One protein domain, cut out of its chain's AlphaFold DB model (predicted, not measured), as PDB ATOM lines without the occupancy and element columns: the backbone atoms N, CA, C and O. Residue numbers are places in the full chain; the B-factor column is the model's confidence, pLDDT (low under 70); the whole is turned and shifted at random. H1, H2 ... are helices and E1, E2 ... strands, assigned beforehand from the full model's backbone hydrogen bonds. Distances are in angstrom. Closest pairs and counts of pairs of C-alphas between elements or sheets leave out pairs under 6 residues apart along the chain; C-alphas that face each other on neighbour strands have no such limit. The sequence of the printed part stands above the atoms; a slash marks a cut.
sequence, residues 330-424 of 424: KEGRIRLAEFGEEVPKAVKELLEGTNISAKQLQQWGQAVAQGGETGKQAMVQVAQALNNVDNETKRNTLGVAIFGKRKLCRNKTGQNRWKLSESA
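Overview. This is residues 330 to 424 of the 424 residues of an uncharacterized protein of Thermoactinomyces intermedius (UniProt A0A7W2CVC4). A head of five helices has a thin two-stranded hairpin, E1 and E2, sticking out from it as an arm that makes much of the length. In the head H3 and H4 lie side by side, H1 crosses H3, H5 folds back from the end of H4 to reach the start of H1, and the short H2 packs on H5. The printed part has 95 residues, with five named helices followed by two named strands, which form an antiparallel sheet in the order E1, E2; the class is mostly helix. The whole is only just compact, close to loose, with a radius of gyration of the C-alphas of 14.7 A and spans of 46 by 31 by 24 A.

Arrangement. H1, residues 330 to 341, touches H3, residues 358 to 370, at a steep tilt of 66 degrees, opposite ways; the closest C-alphas are those of Gly 340 and Gly 365, 3.8 A apart. H2, residues 345 to 350, is apart from H1. H3 and H4, residues 372 to 387, form a helical hairpin at a shallow tilt of 34 degrees, only just short of steep, with the C-alphas of Val 368 and Gly 375 closest at 3.8 A. H5, residues 392 to 403, is the hub, touching H1, H2 and H4. H4 and H5 form a helical hairpin at a shallow tilt of 24 degrees; H4 touches with residues 386 to 387 alone and H5 with residues 395 to 399 alone, closest at the C-alphas of Leu 386 and Arg 395, 5.9 A. H5 touches H1 with residues 402 to 403 alone, about perpendicular at 86 degrees, the closest C-alphas being those of Gly 332 and Phe 403, 4.1 A apart. H2 touches H5 at a tilt of 36 degrees, only just steep, with the C-alphas of Leu 350 and Leu 398 closest at 6.6 A. E1, residues 406 to 410, and E2, residues 416 to 420, form an antiparallel hairpin at 140 degrees, with N 409 and O 417 at 2.8 A and N 407 and O 419 at 2.9 A. In H2, H3, H4 and H5 every O i to N i+4 pair is within hydrogen-bond range; in H1 7 of 8 are.

Along the chain. H1 is 17.7 A long and begins at C-alpha 330 (289.803, 301.564, 285.582). H3 is 18.4 A, H4 23.1 A and H5 15.7 A long; H5 ends at C-alpha 403 (292.735, 300.108, 292.631). E2, 12.9 A long, ends at C-alpha 420 (290.638, 310.955, 292.761).

Size, cuts and confidence. The C-alphas of Lys 359 and Thr 413 are the two farthest apart, at 46.4 A. The printed part has no cut and no long link, and it ends at Ala 424, the chain's last residue. The mean pLDDT of the printed part is 70.3; residues 371 to 381, 383 to 388 and 405 to 424 are among those under 70.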
ATOM      1  N   LYS A 330     288.981 300.813 286.538       65.69
ATOM      2  CA  LYS A 330     289.803 301.564 285.582       65.69
ATOM      3  C   LYS A 330     291.216 301.802 286.114       65.69
ATOM      4  O   LYS A 330     292.180 301.465 285.429       65.69
ATOM      5  N   GLU A 331     291.343 302.340 287.326       71.25
ATOM      6  CA  GLU A 331     292.627 302.549 288.008       71.25
ATOM      7  C   GLU A 331     293.335 301.220 288.257       71.25
ATOM      8  O   GLU A 331     294.526 301.094 287.984       71.25
ATOM      9  N   GLY A 332     292.574 300.207 288.675       77.06
ATOM     10  CA  GLY A 332     292.991 298.812 288.748       77.06
ATOM     11  C   GLY A 332     293.681 298.359 287.482       77.06
ATOM     12  O   GLY A 332     294.819 297.904 287.521       77.06
ATOM     13  N   ARG A 333     292.998 298.526 286.349       76.75
ATOM     14  CA  ARG A 333     293.495 298.128 285.035       76.75
ATOM     15  C   ARG A 333     294.777 298.870 284.664       76.75
ATOM     16  O   ARG A 333     295.721 298.231 284.215       76.75
ATOM     17  N   ILE A 334     294.813 300.191 284.850       75.88
ATOM     18  CA  ILE A 334     295.977 301.027 284.517       75.88
ATOM     19  C   ILE A 334     297.184 300.608 285.360       75.88
ATOM     20  O   ILE A 334     298.224 300.254 284.812       75.88
ATOM     21  N   ARG A 335     297.030 300.563 286.685       83.44
ATOM     22  CA  ARG A 335     298.125 300.226 287.602       83.44
ATOM     23  C   ARG A 335     298.579 298.785 287.459       83.44
ATOM     24  O   ARG A 335     299.770 298.511 287.535       83.44
ATOM     25  N   LEU A 336     297.656 297.850 287.228       83.88
ATOM     26  CA  LEU A 336     298.028 296.470 286.931       83.88
ATOM     27  C   LEU A 336     298.803 296.390 285.620       83.88
ATOM     28  O   LEU A 336     299.851 295.756 285.609       83.88
ATOM     29  N   ALA A 337     298.358 297.061 284.556       82.00
ATOM     30  CA  ALA A 337     299.112 297.114 283.306       82.00
ATOM     31  C   ALA A 337     300.540 297.657 283.522       82.00
ATOM     32  O   ALA A 337     301.495 297.049 283.045       82.00
ATOM     33  N   GLU A 338     300.704 298.719 284.318       86.44
ATOM     34  CA  GLU A 338     302.019 299.251 284.718       86.44
ATOM     35  C   GLU A 338     302.852 298.230 285.509       86.44
ATOM     36  O   GLU A 338     304.049 298.069 285.267       86.44
ATOM     37  N   PHE A 339     302.227 297.479 286.422       92.62
ATOM     38  CA  PHE A 339     302.901 296.414 287.171       92.62
ATOM     39  C   PHE A 339     303.371 295.265 286.277       92.62
ATOM     40  O   PHE A 339     304.253 294.511 286.693       92.62
ATOM     41  N   GLY A 340     302.813 295.138 285.067       87.38
ATOM     42  CA  GLY A 340     303.274 294.209 284.040       87.38
ATOM     43  C   GLY A 340     304.700 294.486 283.562       87.38
ATOM     44  O   GLY A 340     305.442 293.539 283.279       87.38
ATOM     45  N   GLU A 341     305.103 295.757 283.554       89.31
ATOM     46  CA  GLU A 341     306.479 296.185 283.288       89.31
ATOM     47  C   GLU A 341     307.348 295.954 284.527       89.31
ATOM     48  O   GLU A 341     308.309 295.184 284.490       89.31
ATOM     49  N   GLU A 342     306.968 296.539 285.667       92.75
ATOM     50  CA  GLU A 342     307.646 296.308 286.940       92.75
ATOM     51  C   GLU A 342     306.727 296.542 288.148       92.75
ATOM     52  O   GLU A 342     306.124 297.600 288.305       92.75
ATOM     53  N   VAL A 343     306.700 295.588 289.088       92.94
ATOM     54  CA  VAL A 343     306.032 295.786 290.385       92.94
ATOM     55  C   VAL A 343     306.880 296.713 291.277       92.94
ATOM     56  O   VAL A 343     308.018 296.346 291.613       92.94
ATOM     57  N   PRO A 344     306.353 297.864 291.738       92.81
ATOM     58  CA  PRO A 344     307.104 298.803 292.569       92.81
ATOM     59  C   PRO A 344     307.585 298.183 293.884       92.81
ATOM     60  O   PRO A 344     306.905 297.343 294.477       92.81
ATOM     61  N   LYS A 345     308.731 298.644 294.404       92.69
ATOM     62  CA  LYS A 345     309.313 298.135 295.663       92.69
ATOM     63  C   LYS A 345     308.336 298.198 296.844       92.69
ATOM     64  O   LYS A 345     308.190 297.214 297.557       92.69
ATOM     65  N   ALA A 346     307.616 299.310 296.993       89.38
ATOM     66  CA  ALA A 346     306.614 299.471 298.048       89.38
ATOM     67  C   ALA A 346     305.471 298.444 297.940       89.38
ATOM     68  O   ALA A 346     304.956 297.981 298.952       89.38
ATOM     69  N   VAL A 347     305.093 298.045 296.721       91.38
ATOM     70  CA  VAL A 347     304.097 296.986 296.509       91.38
ATOM     71  C   VAL A 347     304.707 295.622 296.826       91.38
ATOM     72  O   VAL A 347     304.078 294.844 297.531       91.38
ATOM     73  N   LYS A 348     305.954 295.350 296.409       92.38
ATOM     74  CA  LYS A 348     306.679 294.105 296.742       92.38
ATOM     75  C   LYS A 348     306.742 293.855 298.256       92.38
ATOM     76  O   LYS A 348     306.501 292.734 298.684       92.38
ATOM     77  N   GLU A 349     306.997 294.894 299.049       91.75
ATOM     78  CA  GLU A 349     307.008 294.820 300.521       91.75
ATOM     79  C   GLU A 349     305.612 294.518 301.100       91.75
ATOM     80  O   GLU A 349     305.475 293.735 302.037       91.75
ATOM     81  N   LEU A 350     304.544 295.077 300.515       88.56
ATOM     82  CA  LEU A 350     303.163 294.803 300.940       88.56
ATOM     83  C   LEU A 350     302.711 293.366 300.649       88.56
ATOM     84  O   LEU A 350     301.835 292.849 301.347       88.56
ATOM     85  N   LEU A 351     303.304 292.723 299.641       90.31
ATOM     86  CA  LEU A 351     303.030 291.333 299.281       90.31
ATOM     87  C   LEU A 351     303.631 290.333 300.284       90.31
ATOM     88  O   LEU A 351     303.192 289.181 300.332       90.31
ATOM     89  N   GLU A 352     304.597 290.744 301.114       89.69
ATOM     90  CA  GLU A 352     305.231 289.861 302.095       89.69
ATOM     91  C   GLU A 352     304.213 289.301 303.097       89.69
ATOM     92  O   GLU A 352     303.460 290.030 303.753       89.69
ATOM     93  N   GLY A 353     304.194 287.974 303.241       80.69
ATOM     94  CA  GLY A 353     303.238 287.277 304.104       80.69
ATOM     95  C   GLY A 353     301.812 287.227 303.550       80.69
ATOM     96  O   GLY A 353     300.895 286.902 304.299       80.69
ATOM     97  N   THR A 354     301.618 287.554 302.270       86.94
ATOM     98  CA  THR A 354     300.394 287.247 301.520       86.94
ATOM     99  C   THR A 354     300.612 286.035 300.612       86.94
ATOM    100  O   THR A 354     301.733 285.560 300.436       86.94
ATOM    101  N   ASN A 355     299.534 285.534 300.016       83.38
ATOM    102  CA  ASN A 355     299.561 284.490 298.992       83.38
ATOM    103  C   ASN A 355     299.861 285.026 297.576       83.38
ATOM    104  O   ASN A 355     299.831 284.255 296.621       83.38
ATOM    105  N   ILE A 356     300.136 286.325 297.422       87.62
ATOM    106  CA  ILE A 356     300.384 286.966 296.129       87.62
ATOM    107  C   ILE A 356     301.885 287.201 295.973       87.62
ATOM    108  O   ILE A 356     302.495 287.909 296.768       87.62
ATOM    109  N   SER A 357     302.497 286.642 294.926       91.75
ATOM    110  CA  SER A 357     303.907 286.920 294.621       91.75
ATOM    111  C   SER A 357     304.065 288.103 293.664       91.75
ATOM    112  O   SER A 357     303.219 288.337 292.802       91.75
ATOM    113  N   ALA A 358     305.192 288.820 293.747       92.50
ATOM    114  CA  ALA A 358     305.497 289.912 292.817       92.50
ATOM    115  C   ALA A 358     305.539 289.436 291.354       92.50
ATOM    116  O   ALA A 358     305.068 290.128 290.462       92.50
ATOM    117  N   LYS A 359     306.049 288.222 291.113       90.38
ATOM    118  CA  LYS A 359     306.072 287.620 289.776       90.38
ATOM    119  C   LYS A 359     304.660 287.370 289.242       90.38
ATOM    120  O   LYS A 359     304.397 287.624 288.075       90.38
ATOM    121  N   GLN A 360     303.761 286.890 290.094       89.00
ATOM    122  CA  GLN A 360     302.369 286.639 289.730       89.00
ATOM    123  C   GLN A 360     301.617 287.947 289.463       89.00
ATOM    124  O   GLN A 360     300.912 288.046 288.465       89.00
ATOM    125  N   LEU A 361     301.842 288.977 290.285       90.12
ATOM    126  CA  LEU A 361     301.275 290.306 290.056       90.12
ATOM    127  C   LEU A 361     301.764 290.924 288.736       90.12
ATOM    128  O   LEU A 361     300.969 291.510 288.010       90.12
ATOM    129  N   GLN A 362     303.037 290.722 288.385       91.50
ATOM    130  CA  GLN A 362     303.595 291.140 287.095       91.50
ATOM    131  C   GLN A 362     302.975 290.372 285.916       91.50
ATOM    132  O   GLN A 362     302.624 290.970 284.906       91.50
ATOM    133  N   GLN A 363     302.781 289.055 286.038       88.12
ATOM    134  CA  GLN A 363     302.130 288.249 284.995       88.12
ATOM    135  C   GLN A 363     300.678 288.673 284.758       88.12
ATOM    136  O   GLN A 363     300.255 288.803 283.610       88.12
ATOM    137  N   TRP A 364     299.928 288.940 285.830       84.31
ATOM    138  CA  TRP A 364     298.593 289.520 285.716       84.31
ATOM    139  C   TRP A 364     298.635 290.888 285.051       84.31
ATOM    140  O   TRP A 364     297.837 291.142 284.157       84.31
ATOM    141  N   GLY A 365     299.596 291.732 285.418       87.25
ATOM    142  CA  GLY A 365     299.778 293.030 284.785       87.25
ATOM    143  C   GLY A 365     300.014 292.957 283.279       87.25
ATOM    144  O   GLY A 365     299.372 293.674 282.517       87.25
ATOM    145  N   GLN A 366     300.855 292.024 282.827       85.19
ATOM    146  CA  GLN A 366     301.100 291.784 281.400       85.19
ATOM    147  C   GLN A 366     299.832 291.324 280.671       85.19
ATOM    148  O   GLN A 366     299.529 291.822 279.588       85.19
ATOM    149  N   ALA A 367     299.056 290.421 281.278       71.62
ATOM    150  CA  ALA A 367     297.781 289.975 280.720       71.62
ATOM    151  C   ALA A 367     296.751 291.117 280.650       71.62
ATOM    152  O   ALA A 367     296.053 291.258 279.647       71.62
ATOM    153  N   VAL A 368     296.687 291.969 281.679       76.69
ATOM    154  CA  VAL A 368     295.826 293.161 281.708       76.69
ATOM    155  C   VAL A 368     296.237 294.175 280.636       76.69
ATOM    156  O   VAL A 368     295.365 294.726 279.964       76.69
ATOM    157  N   ALA A 369     297.539 294.391 280.433       79.75
ATOM    158  CA  ALA A 369     298.066 295.266 279.384       79.75
ATOM    159  C   ALA A 369     297.757 294.735 277.973       79.75
ATOM    160  O   ALA A 369     297.426 295.515 277.081       79.75
ATOM    161  N   GLN A 370     297.824 293.413 277.782       79.06
ATOM    162  CA  GLN A 370     297.470 292.750 276.524       79.06
ATOM    163  C   GLN A 370     295.964 292.835 276.214       79.06
ATOM    164  O   GLN A 370     295.577 292.831 275.045       79.06
ATOM    165  N   GLY A 371     295.123 292.948 277.245       64.25
ATOM    166  CA  GLY A 371     293.673 293.052 277.114       64.25
ATOM    167  C   GLY A 371     292.992 291.731 276.737       64.25
ATOM    168  O   GLY A 371     293.567 290.646 276.861       64.25
ATOM    169  N   GLY A 372     291.730 291.825 276.308       61.97
ATOM    170  CA  GLY A 372     290.906 290.677 275.917       61.97
ATOM    171  C   GLY A 372     290.611 289.701 277.063       61.97
ATOM    172  O   GLY A 372     290.721 290.039 278.242       61.97
ATOM    173  N   GLU A 373     290.255 288.463 276.712       57.66
ATOM    174  CA  GLU A 373     289.837 287.423 277.667       57.66
ATOM    175  C   GLU A 373     290.889 287.156 278.758       57.66
ATOM    176  O   GLU A 373     290.564 287.030 279.937       57.66
ATOM    177  N   THR A 374     292.173 287.141 278.394       63.88
ATOM    178  CA  THR A 374     293.280 286.949 279.342       63.88
ATOM    179  C   THR A 374     293.422 288.114 280.319       63.88
ATOM    180  O   THR A 374     293.670 287.890 281.504       63.88
ATOM    181  N   GLY A 375     293.222 289.352 279.857       64.38
ATOM    182  CA  GLY A 375     293.230 290.535 280.718       64.38
ATOM    183  C   GLY A 375     292.033 290.572 281.666       64.38
ATOM    184  O   GLY A 375     292.198 290.860 282.852       64.38
ATOM    185  N   LYS A 376     290.848 290.188 281.178       57.88
ATOM    186  CA  LYS A 376     289.637 290.021 281.996       57.88
ATOM    187  C   LYS A 376     289.857 289.000 283.113       57.88
ATOM    188  O   LYS A 376     289.637 289.302 284.286       57.88
ATOM    189  N   GLN A 377     290.362 287.815 282.772       61.16
ATOM    190  CA  GLN A 377     290.663 286.771 283.754       61.16
ATOM    191  C   GLN A 377     291.704 287.229 284.780       61.16
ATOM    192  O   GLN A 377     291.544 286.958 285.968       61.16
ATOM    193  N   ALA A 378     292.726 287.974 284.355       69.56
ATOM    194  CA  ALA A 378     293.727 288.523 285.262       69.56
ATOM    195  C   ALA A 378     293.130 289.529 286.264       69.56
ATOM    196  O   ALA A 378     293.432 289.439 287.454       69.56
ATOM    197  N   MET A 379     292.226 290.422 285.839       67.12
ATOM    198  CA  MET A 379     291.515 291.336 286.753       67.12
ATOM    199  C   MET A 379     290.706 290.573 287.813       67.12
ATOM    200  O   MET A 379     290.770 290.897 289.003       67.12
ATOM    201  N   VAL A 380     289.991 289.519 287.402       60.69
ATOM    202  CA  VAL A 380     289.227 288.651 288.314       60.69
ATOM    203  C   VAL A 380     290.155 287.930 289.293       60.69
ATOM    204  O   VAL A 380     289.899 287.917 290.498       60.69
ATOM    205  N   GLN A 381     291.258 287.363 288.802       63.59
ATOM    206  CA  GLN A 381     292.238 286.655 289.627       63.59
ATOM    207  C   GLN A 381     292.908 287.582 290.649       63.59
ATOM    208  O   GLN A 381     293.094 287.176 291.796       63.59
ATOM    209  N   VAL A 382     293.201 288.834 290.283       74.12
ATOM    210  CA  VAL A 382     293.726 289.844 291.216       74.12
ATOM    211  C   VAL A 382     292.716 290.144 292.323       74.12
ATOM    212  O   VAL A 382     293.078 290.109 293.501       74.12
ATOM    213  N   ALA A 383     291.450 290.398 291.978       64.31
ATOM    214  CA  ALA A 383     290.402 290.670 292.962       64.31
ATOM    215  C   ALA A 383     290.193 289.484 293.924       64.31
ATOM    216  O   ALA A 383     290.105 289.666 295.141       64.31
ATOM    217  N   GLN A 384     290.191 288.257 293.397       58.19
ATOM    218  CA  GLN A 384     290.097 287.029 294.192       58.19
ATOM    219  C   GLN A 384     291.296 286.854 295.125       58.19
ATOM    220  O   GLN A 384     291.131 286.543 296.306       58.19
ATOM    221  N   ALA A 385     292.508 287.058 294.610       69.44
ATOM    222  CA  ALA A 385     293.723 286.912 295.390       69.44
ATOM    223  C   ALA A 385     293.784 287.941 296.525       69.44
ATOM    224  O   ALA A 385     294.123 287.578 297.648       69.44
ATOM    225  N   LEU A 386     293.360 289.182 296.263       66.38
ATOM    226  CA  LEU A 386     293.218 290.216 297.286       66.38
ATOM    227  C   LEU A 386     292.208 289.834 298.364       66.38
ATOM    228  O   LEU A 386     292.493 290.001 299.547       66.38
ATOM    229  N   ASN A 387     291.050 289.287 297.991       64.44
ATOM    230  CA  ASN A 387     290.039 288.880 298.967       64.44
ATOM    231  C   ASN A 387     290.543 287.763 299.905       64.44
ATOM    232  O   ASN A 387     290.186 287.734 301.082       64.44
ATOM    233  N   ASN A 388     291.432 286.902 299.397       66.75
ATOM    234  CA  ASN A 388     292.079 285.816 300.137       66.75
ATOM    235  C   ASN A 388     293.270 286.265 301.013       66.75
ATOM    236  O   ASN A 388     293.928 285.421 301.618       66.75
ATOM    237  N   VAL A 389     293.565 287.568 301.101       73.19
ATOM    238  CA  VAL A 389     294.546 288.091 302.062       73.19
ATOM    239  C   VAL A 389     293.898 288.179 303.448       73.19
ATOM    240  O   VAL A 389     293.047 289.036 303.689       73.19
ATOM    241  N   ASP A 390     294.332 287.312 304.370       75.38
ATOM    242  CA  ASP A 390     293.758 287.181 305.722       75.38
ATOM    243  C   ASP A 390     293.860 288.465 306.561       75.38
ATOM    244  O   ASP A 390     292.961 288.803 307.332       75.38
ATOM    245  N   ASN A 391     294.971 289.196 306.433       80.31
ATOM    246  CA  ASN A 391     295.175 290.432 307.177       80.31
ATOM    247  C   ASN A 391     294.414 291.581 306.506       80.31
ATOM    248  O   ASN A 391     294.844 292.106 305.479       80.31
ATOM    249  N   GLU A 392     293.315 292.005 307.125       68.44
ATOM    250  CA  GLU A 392     292.421 293.042 306.605       68.44
ATOM    251  C   GLU A 392     293.134 294.376 306.315       68.44
ATOM    252  O   GLU A 392     292.904 294.990 305.274       68.44
ATOM    253  N   THR A 393     294.068 294.796 307.173       73.88
ATOM    254  CA  THR A 393     294.860 296.017 306.960       73.88
ATOM    255  C   THR A 393     295.752 295.904 305.724       73.88
ATOM    256  O   THR A 393     295.813 296.834 304.914       73.88
ATOM    257  N   LYS A 394     296.428 294.762 305.535       78.19
ATOM    258  CA  LYS A 394     297.245 294.505 304.339       78.19
ATOM    259  C   LYS A 394     296.384 294.398 303.089       78.19
ATOM    260  O   LYS A 394     296.722 295.023 302.091       78.19
ATOM    261  N   ARG A 395     295.258 293.685 303.159       76.69
ATOM    262  CA  ARG A 395     294.279 293.572 302.070       76.69
ATOM    263  C   ARG A 395     293.807 294.944 301.602       76.69
ATOM    264  O   ARG A 395     293.864 295.229 300.413       76.69
ATOM    265  N   ASN A 396     293.423 295.817 302.531       68.12
ATOM    266  CA  ASN A 396     292.964 297.167 302.208       68.12
ATOM    267  C   ASN A 396     294.091 298.028 301.620       68.12
ATOM    268  O   ASN A 396     293.875 298.758 300.657       68.12
ATOM    269  N   THR A 397     295.310 297.918 302.153       76.50
ATOM    270  CA  THR A 397     296.467 298.685 301.655       76.50
ATOM    271  C   THR A 397     296.900 298.226 300.259       76.50
ATOM    272  O   THR A 397     297.188 299.064 299.406       76.50
ATOM    273  N   LEU A 398     296.891 296.915 299.997       79.81
ATOM    274  CA  LEU A 398     297.130 296.340 298.671       79.81
ATOM    275  C   LEU A 398     296.012 296.695 297.689       79.81
ATOM    276  O   LEU A 398     296.300 297.103 296.569       79.81
ATOM    277  N   GLY A 399     294.752 296.612 298.120       73.38
ATOM    278  CA  GLY A 399     293.602 297.035 297.323       73.38
ATOM    279  C   GLY A 399     293.708 298.501 296.912       73.38
ATOM    280  O   GLY A 399     293.470 298.833 295.764       73.38
ATOM    281  N   VAL A 400     294.177 299.373 297.801       78.06
ATOM    282  CA  VAL A 400     294.453 300.782 297.493       78.06
ATOM    283  C   VAL A 400     295.648 300.968 296.550       78.06
ATOM    284  O   VAL A 400     295.648 301.869 295.706       78.06
ATOM    285  N   ALA A 401     296.696 300.157 296.694       81.81
ATOM    286  CA  ALA A 401     297.844 300.207 295.795       81.81
ATOM    287  C   ALA A 401     297.439 299.815 294.365       81.81
ATOM    288  O   ALA A 401     297.863 300.476 293.421       81.81
ATOM    289  N   ILE A 402     296.577 298.804 294.233       80.06
ATOM    290  CA  ILE A 402     296.117 298.253 292.956       80.06
ATOM    291  C   ILE A 402     294.983 299.088 292.351       80.06
ATOM    292  O   ILE A 402     295.068 299.433 291.187       80.06
ATOM    293  N   PHE A 403     293.965 299.468 293.125       76.25
ATOM    294  CA  PHE A 403     292.735 300.108 292.631       76.25
ATOM    295  C   PHE A 403     292.618 301.611 292.960       76.25
ATOM    296  O   PHE A 403     291.617 302.238 292.627       76.25
ATOM    297  N   GLY A 404     293.618 302.218 293.613       70.69
ATOM    298  CA  GLY A 404     293.664 303.665 293.878       70.69
ATOM    299  C   GLY A 404     293.119 304.139 295.237       70.69
ATOM    300  O   GLY A 404     292.510 303.393 296.001       70.69
ATOM    301  N   LYS A 405     293.383 305.420 295.567       63.81
ATOM    302  CA  LYS A 405     292.835 306.150 296.739       63.81
ATOM    303  C   LYS A 405     291.816 307.196 296.286       63.81
ATOM    304  O   LYS A 405     291.963 307.777 295.216       63.81
ATOM    305  N   ARG A 406     290.863 307.542 297.160       53.16
ATOM    306  CA  ARG A 406     289.936 308.674 296.951       53.16
ATOM    307  C   ARG A 406     290.285 309.889 297.806       53.16
ATOM    308  O   ARG A 406     290.771 309.743 298.928       53.16
ATOM    309  N   LYS A 407     289.936 311.082 297.310       40.34
ATOM    310  CA  LYS A 407     289.709 312.294 298.110       40.34
ATOM    311  C   LYS A 407     288.235 312.708 298.022       40.34
ATOM    312  O   LYS A 407     287.550 312.508 297.023       40.34
ATOM    313  N   LEU A 408     287.743 313.314 299.091       35.97
ATOM    314  CA  LEU A 408     286.439 313.971 299.122       35.97
ATOM    315  C   LEU A 408     286.632 315.381 298.541       35.97
ATOM    316  O   LEU A 408     287.388 316.170 299.108       35.97
ATOM    317  N   CYS A 409     286.000 315.696 297.410       39.81
ATOM    318  CA  CYS A 409     286.144 316.982 296.729       39.81
ATOM    319  C   CYS A 409     284.793 317.707 296.629       39.81
ATOM    320  O   CYS A 409     283.866 317.290 295.940       39.81
ATOM    321  N   ARG A 410     284.674 318.859 297.290       34.53
ATOM    322  CA  ARG A 410     283.501 319.729 297.130       34.53
ATOM    323  C   ARG A 410     283.515 320.388 295.753       34.53
ATOM    324  O   ARG A 410     284.511 321.006 295.377       34.53
ATOM    325  N   ASN A 411     282.418 320.279 295.008       42.81
ATOM    326  CA  ASN A 411     282.237 321.070 293.791       42.81
ATOM    327  C   ASN A 411     281.837 322.522 294.139       42.81
ATOM    328  O   ASN A 411     281.486 322.837 295.278       42.81
ATOM    329  N   LYS A 412     281.889 323.426 293.148       43.19
ATOM    330  CA  LYS A 412     281.561 324.858 293.314       43.19
ATOM    331  C   LYS A 412     280.105 325.116 293.744       43.19
ATOM    332  O   LYS A 412     279.801 326.225 294.167       43.19
ATOM    333  N   THR A 413     279.233 324.111 293.662       44.03
ATOM    334  CA  THR A 413     277.822 324.162 294.075       44.03
ATOM    335  C   THR A 413     277.577 323.578 295.474       44.03
ATOM    336  O   THR A 413     276.437 323.514 295.919       44.03
ATOM    337  N   GLY A 414     278.630 323.196 296.211       32.12
ATOM    338  CA  GLY A 414     278.544 322.785 297.618       32.12
ATOM    339  C   GLY A 414     278.176 321.318 297.855       32.12
ATOM    340  O   GLY A 414     278.138 320.891 299.011       32.12
ATOM    341  N   GLN A 415     277.974 320.532 296.795       33.03
ATOM    342  CA  GLN A 415     277.760 319.090 296.881       33.03
ATOM    343  C   GLN A 415     279.096 318.356 297.063       33.03
ATOM    344  O   GLN A 415     280.116 318.675 296.439       33.03
ATOM    345  N   ASN A 416     279.088 317.356 297.941       33.25
ATOM    346  CA  ASN A 416     280.221 316.457 298.123       33.25
ATOM    347  C   ASN A 416     280.293 315.520 296.912       33.25
ATOM    348  O   ASN A 416     279.413 314.682 296.746       33.25
ATOM    349  N   ARG A 417     281.333 315.644 296.081       37.81
ATOM    350  CA  ARG A 417     281.659 314.651 295.049       37.81
ATOM    351  C   ARG A 417     282.972 313.974 295.418       37.81
ATOM    352  O   ARG A 417     283.935 314.618 295.825       37.81
ATOM    353  N   TRP A 418     283.032 312.659 295.316       39.38
ATOM    354  CA  TRP A 418     284.307 311.966 295.447       39.38
ATOM    355  C   TRP A 418     285.112 312.233 294.168       39.38
ATOM    356  O   TRP A 418     284.564 312.167 293.074       39.38
ATOM    357  N   LYS A 419     286.377 312.637 294.299       37.75
ATOM    358  CA  LYS A 419     287.312 312.740 293.169       37.75
ATOM    359  C   LYS A 419     288.603 312.032 293.545       37.75
ATOM    360  O   LYS A 419     288.998 312.015 294.715       37.75
ATOM    361  N   LEU A 420     289.290 311.476 292.560       40.22
ATOM    362  CA  LEU A 420     290.638 310.955 292.761       40.22
ATOM    363  C   LEU A 420     291.529 312.069 293.330       40.22
ATOM    364  O   LEU A 420     291.450 313.227 292.910       40.22
ATOM    365  N   SER A 421     292.350 311.740 294.333       43.47
ATOM    366  CA  SER A 421     293.439 312.643 294.683       43.47
ATOM    367  C   SER A 421     294.505 312.477 293.617       43.47
ATOM    368  O   SER A 421     295.145 311.428 293.575       43.47
ATOM    369  N   GLU A 422     294.728 313.503 292.807       36.19
ATOM    370  CA  GLU A 422     296.015 313.660 292.139       36.19
ATOM    371  C   GLU A 422     297.069 313.716 293.253       36.19
ATOM    372  O   GLU A 422     297.119 314.662 294.048       36.19
ATOM    373  N   SER A 423     297.823 312.636 293.432       34.53
ATOM    374  CA  SER A 423     299.052 312.690 294.211       34.53
ATOM    375  C   SER A 423     300.171 313.089 293.261       34.53
ATOM    376  O   SER A 423     300.404 312.369 292.296       34.53
ATOM    377  N   ALA A 424     300.745 314.253 293.586       32.56
ATOM    378  CA  ALA A 424     302.002 314.884 293.172       32.56
ATOM    379  C   ALA A 424     302.953 314.106 292.255       32.56
ATOM    380  O   ALA A 424     303.273 312.943 292.590       32.56
TER     381      ALA A 424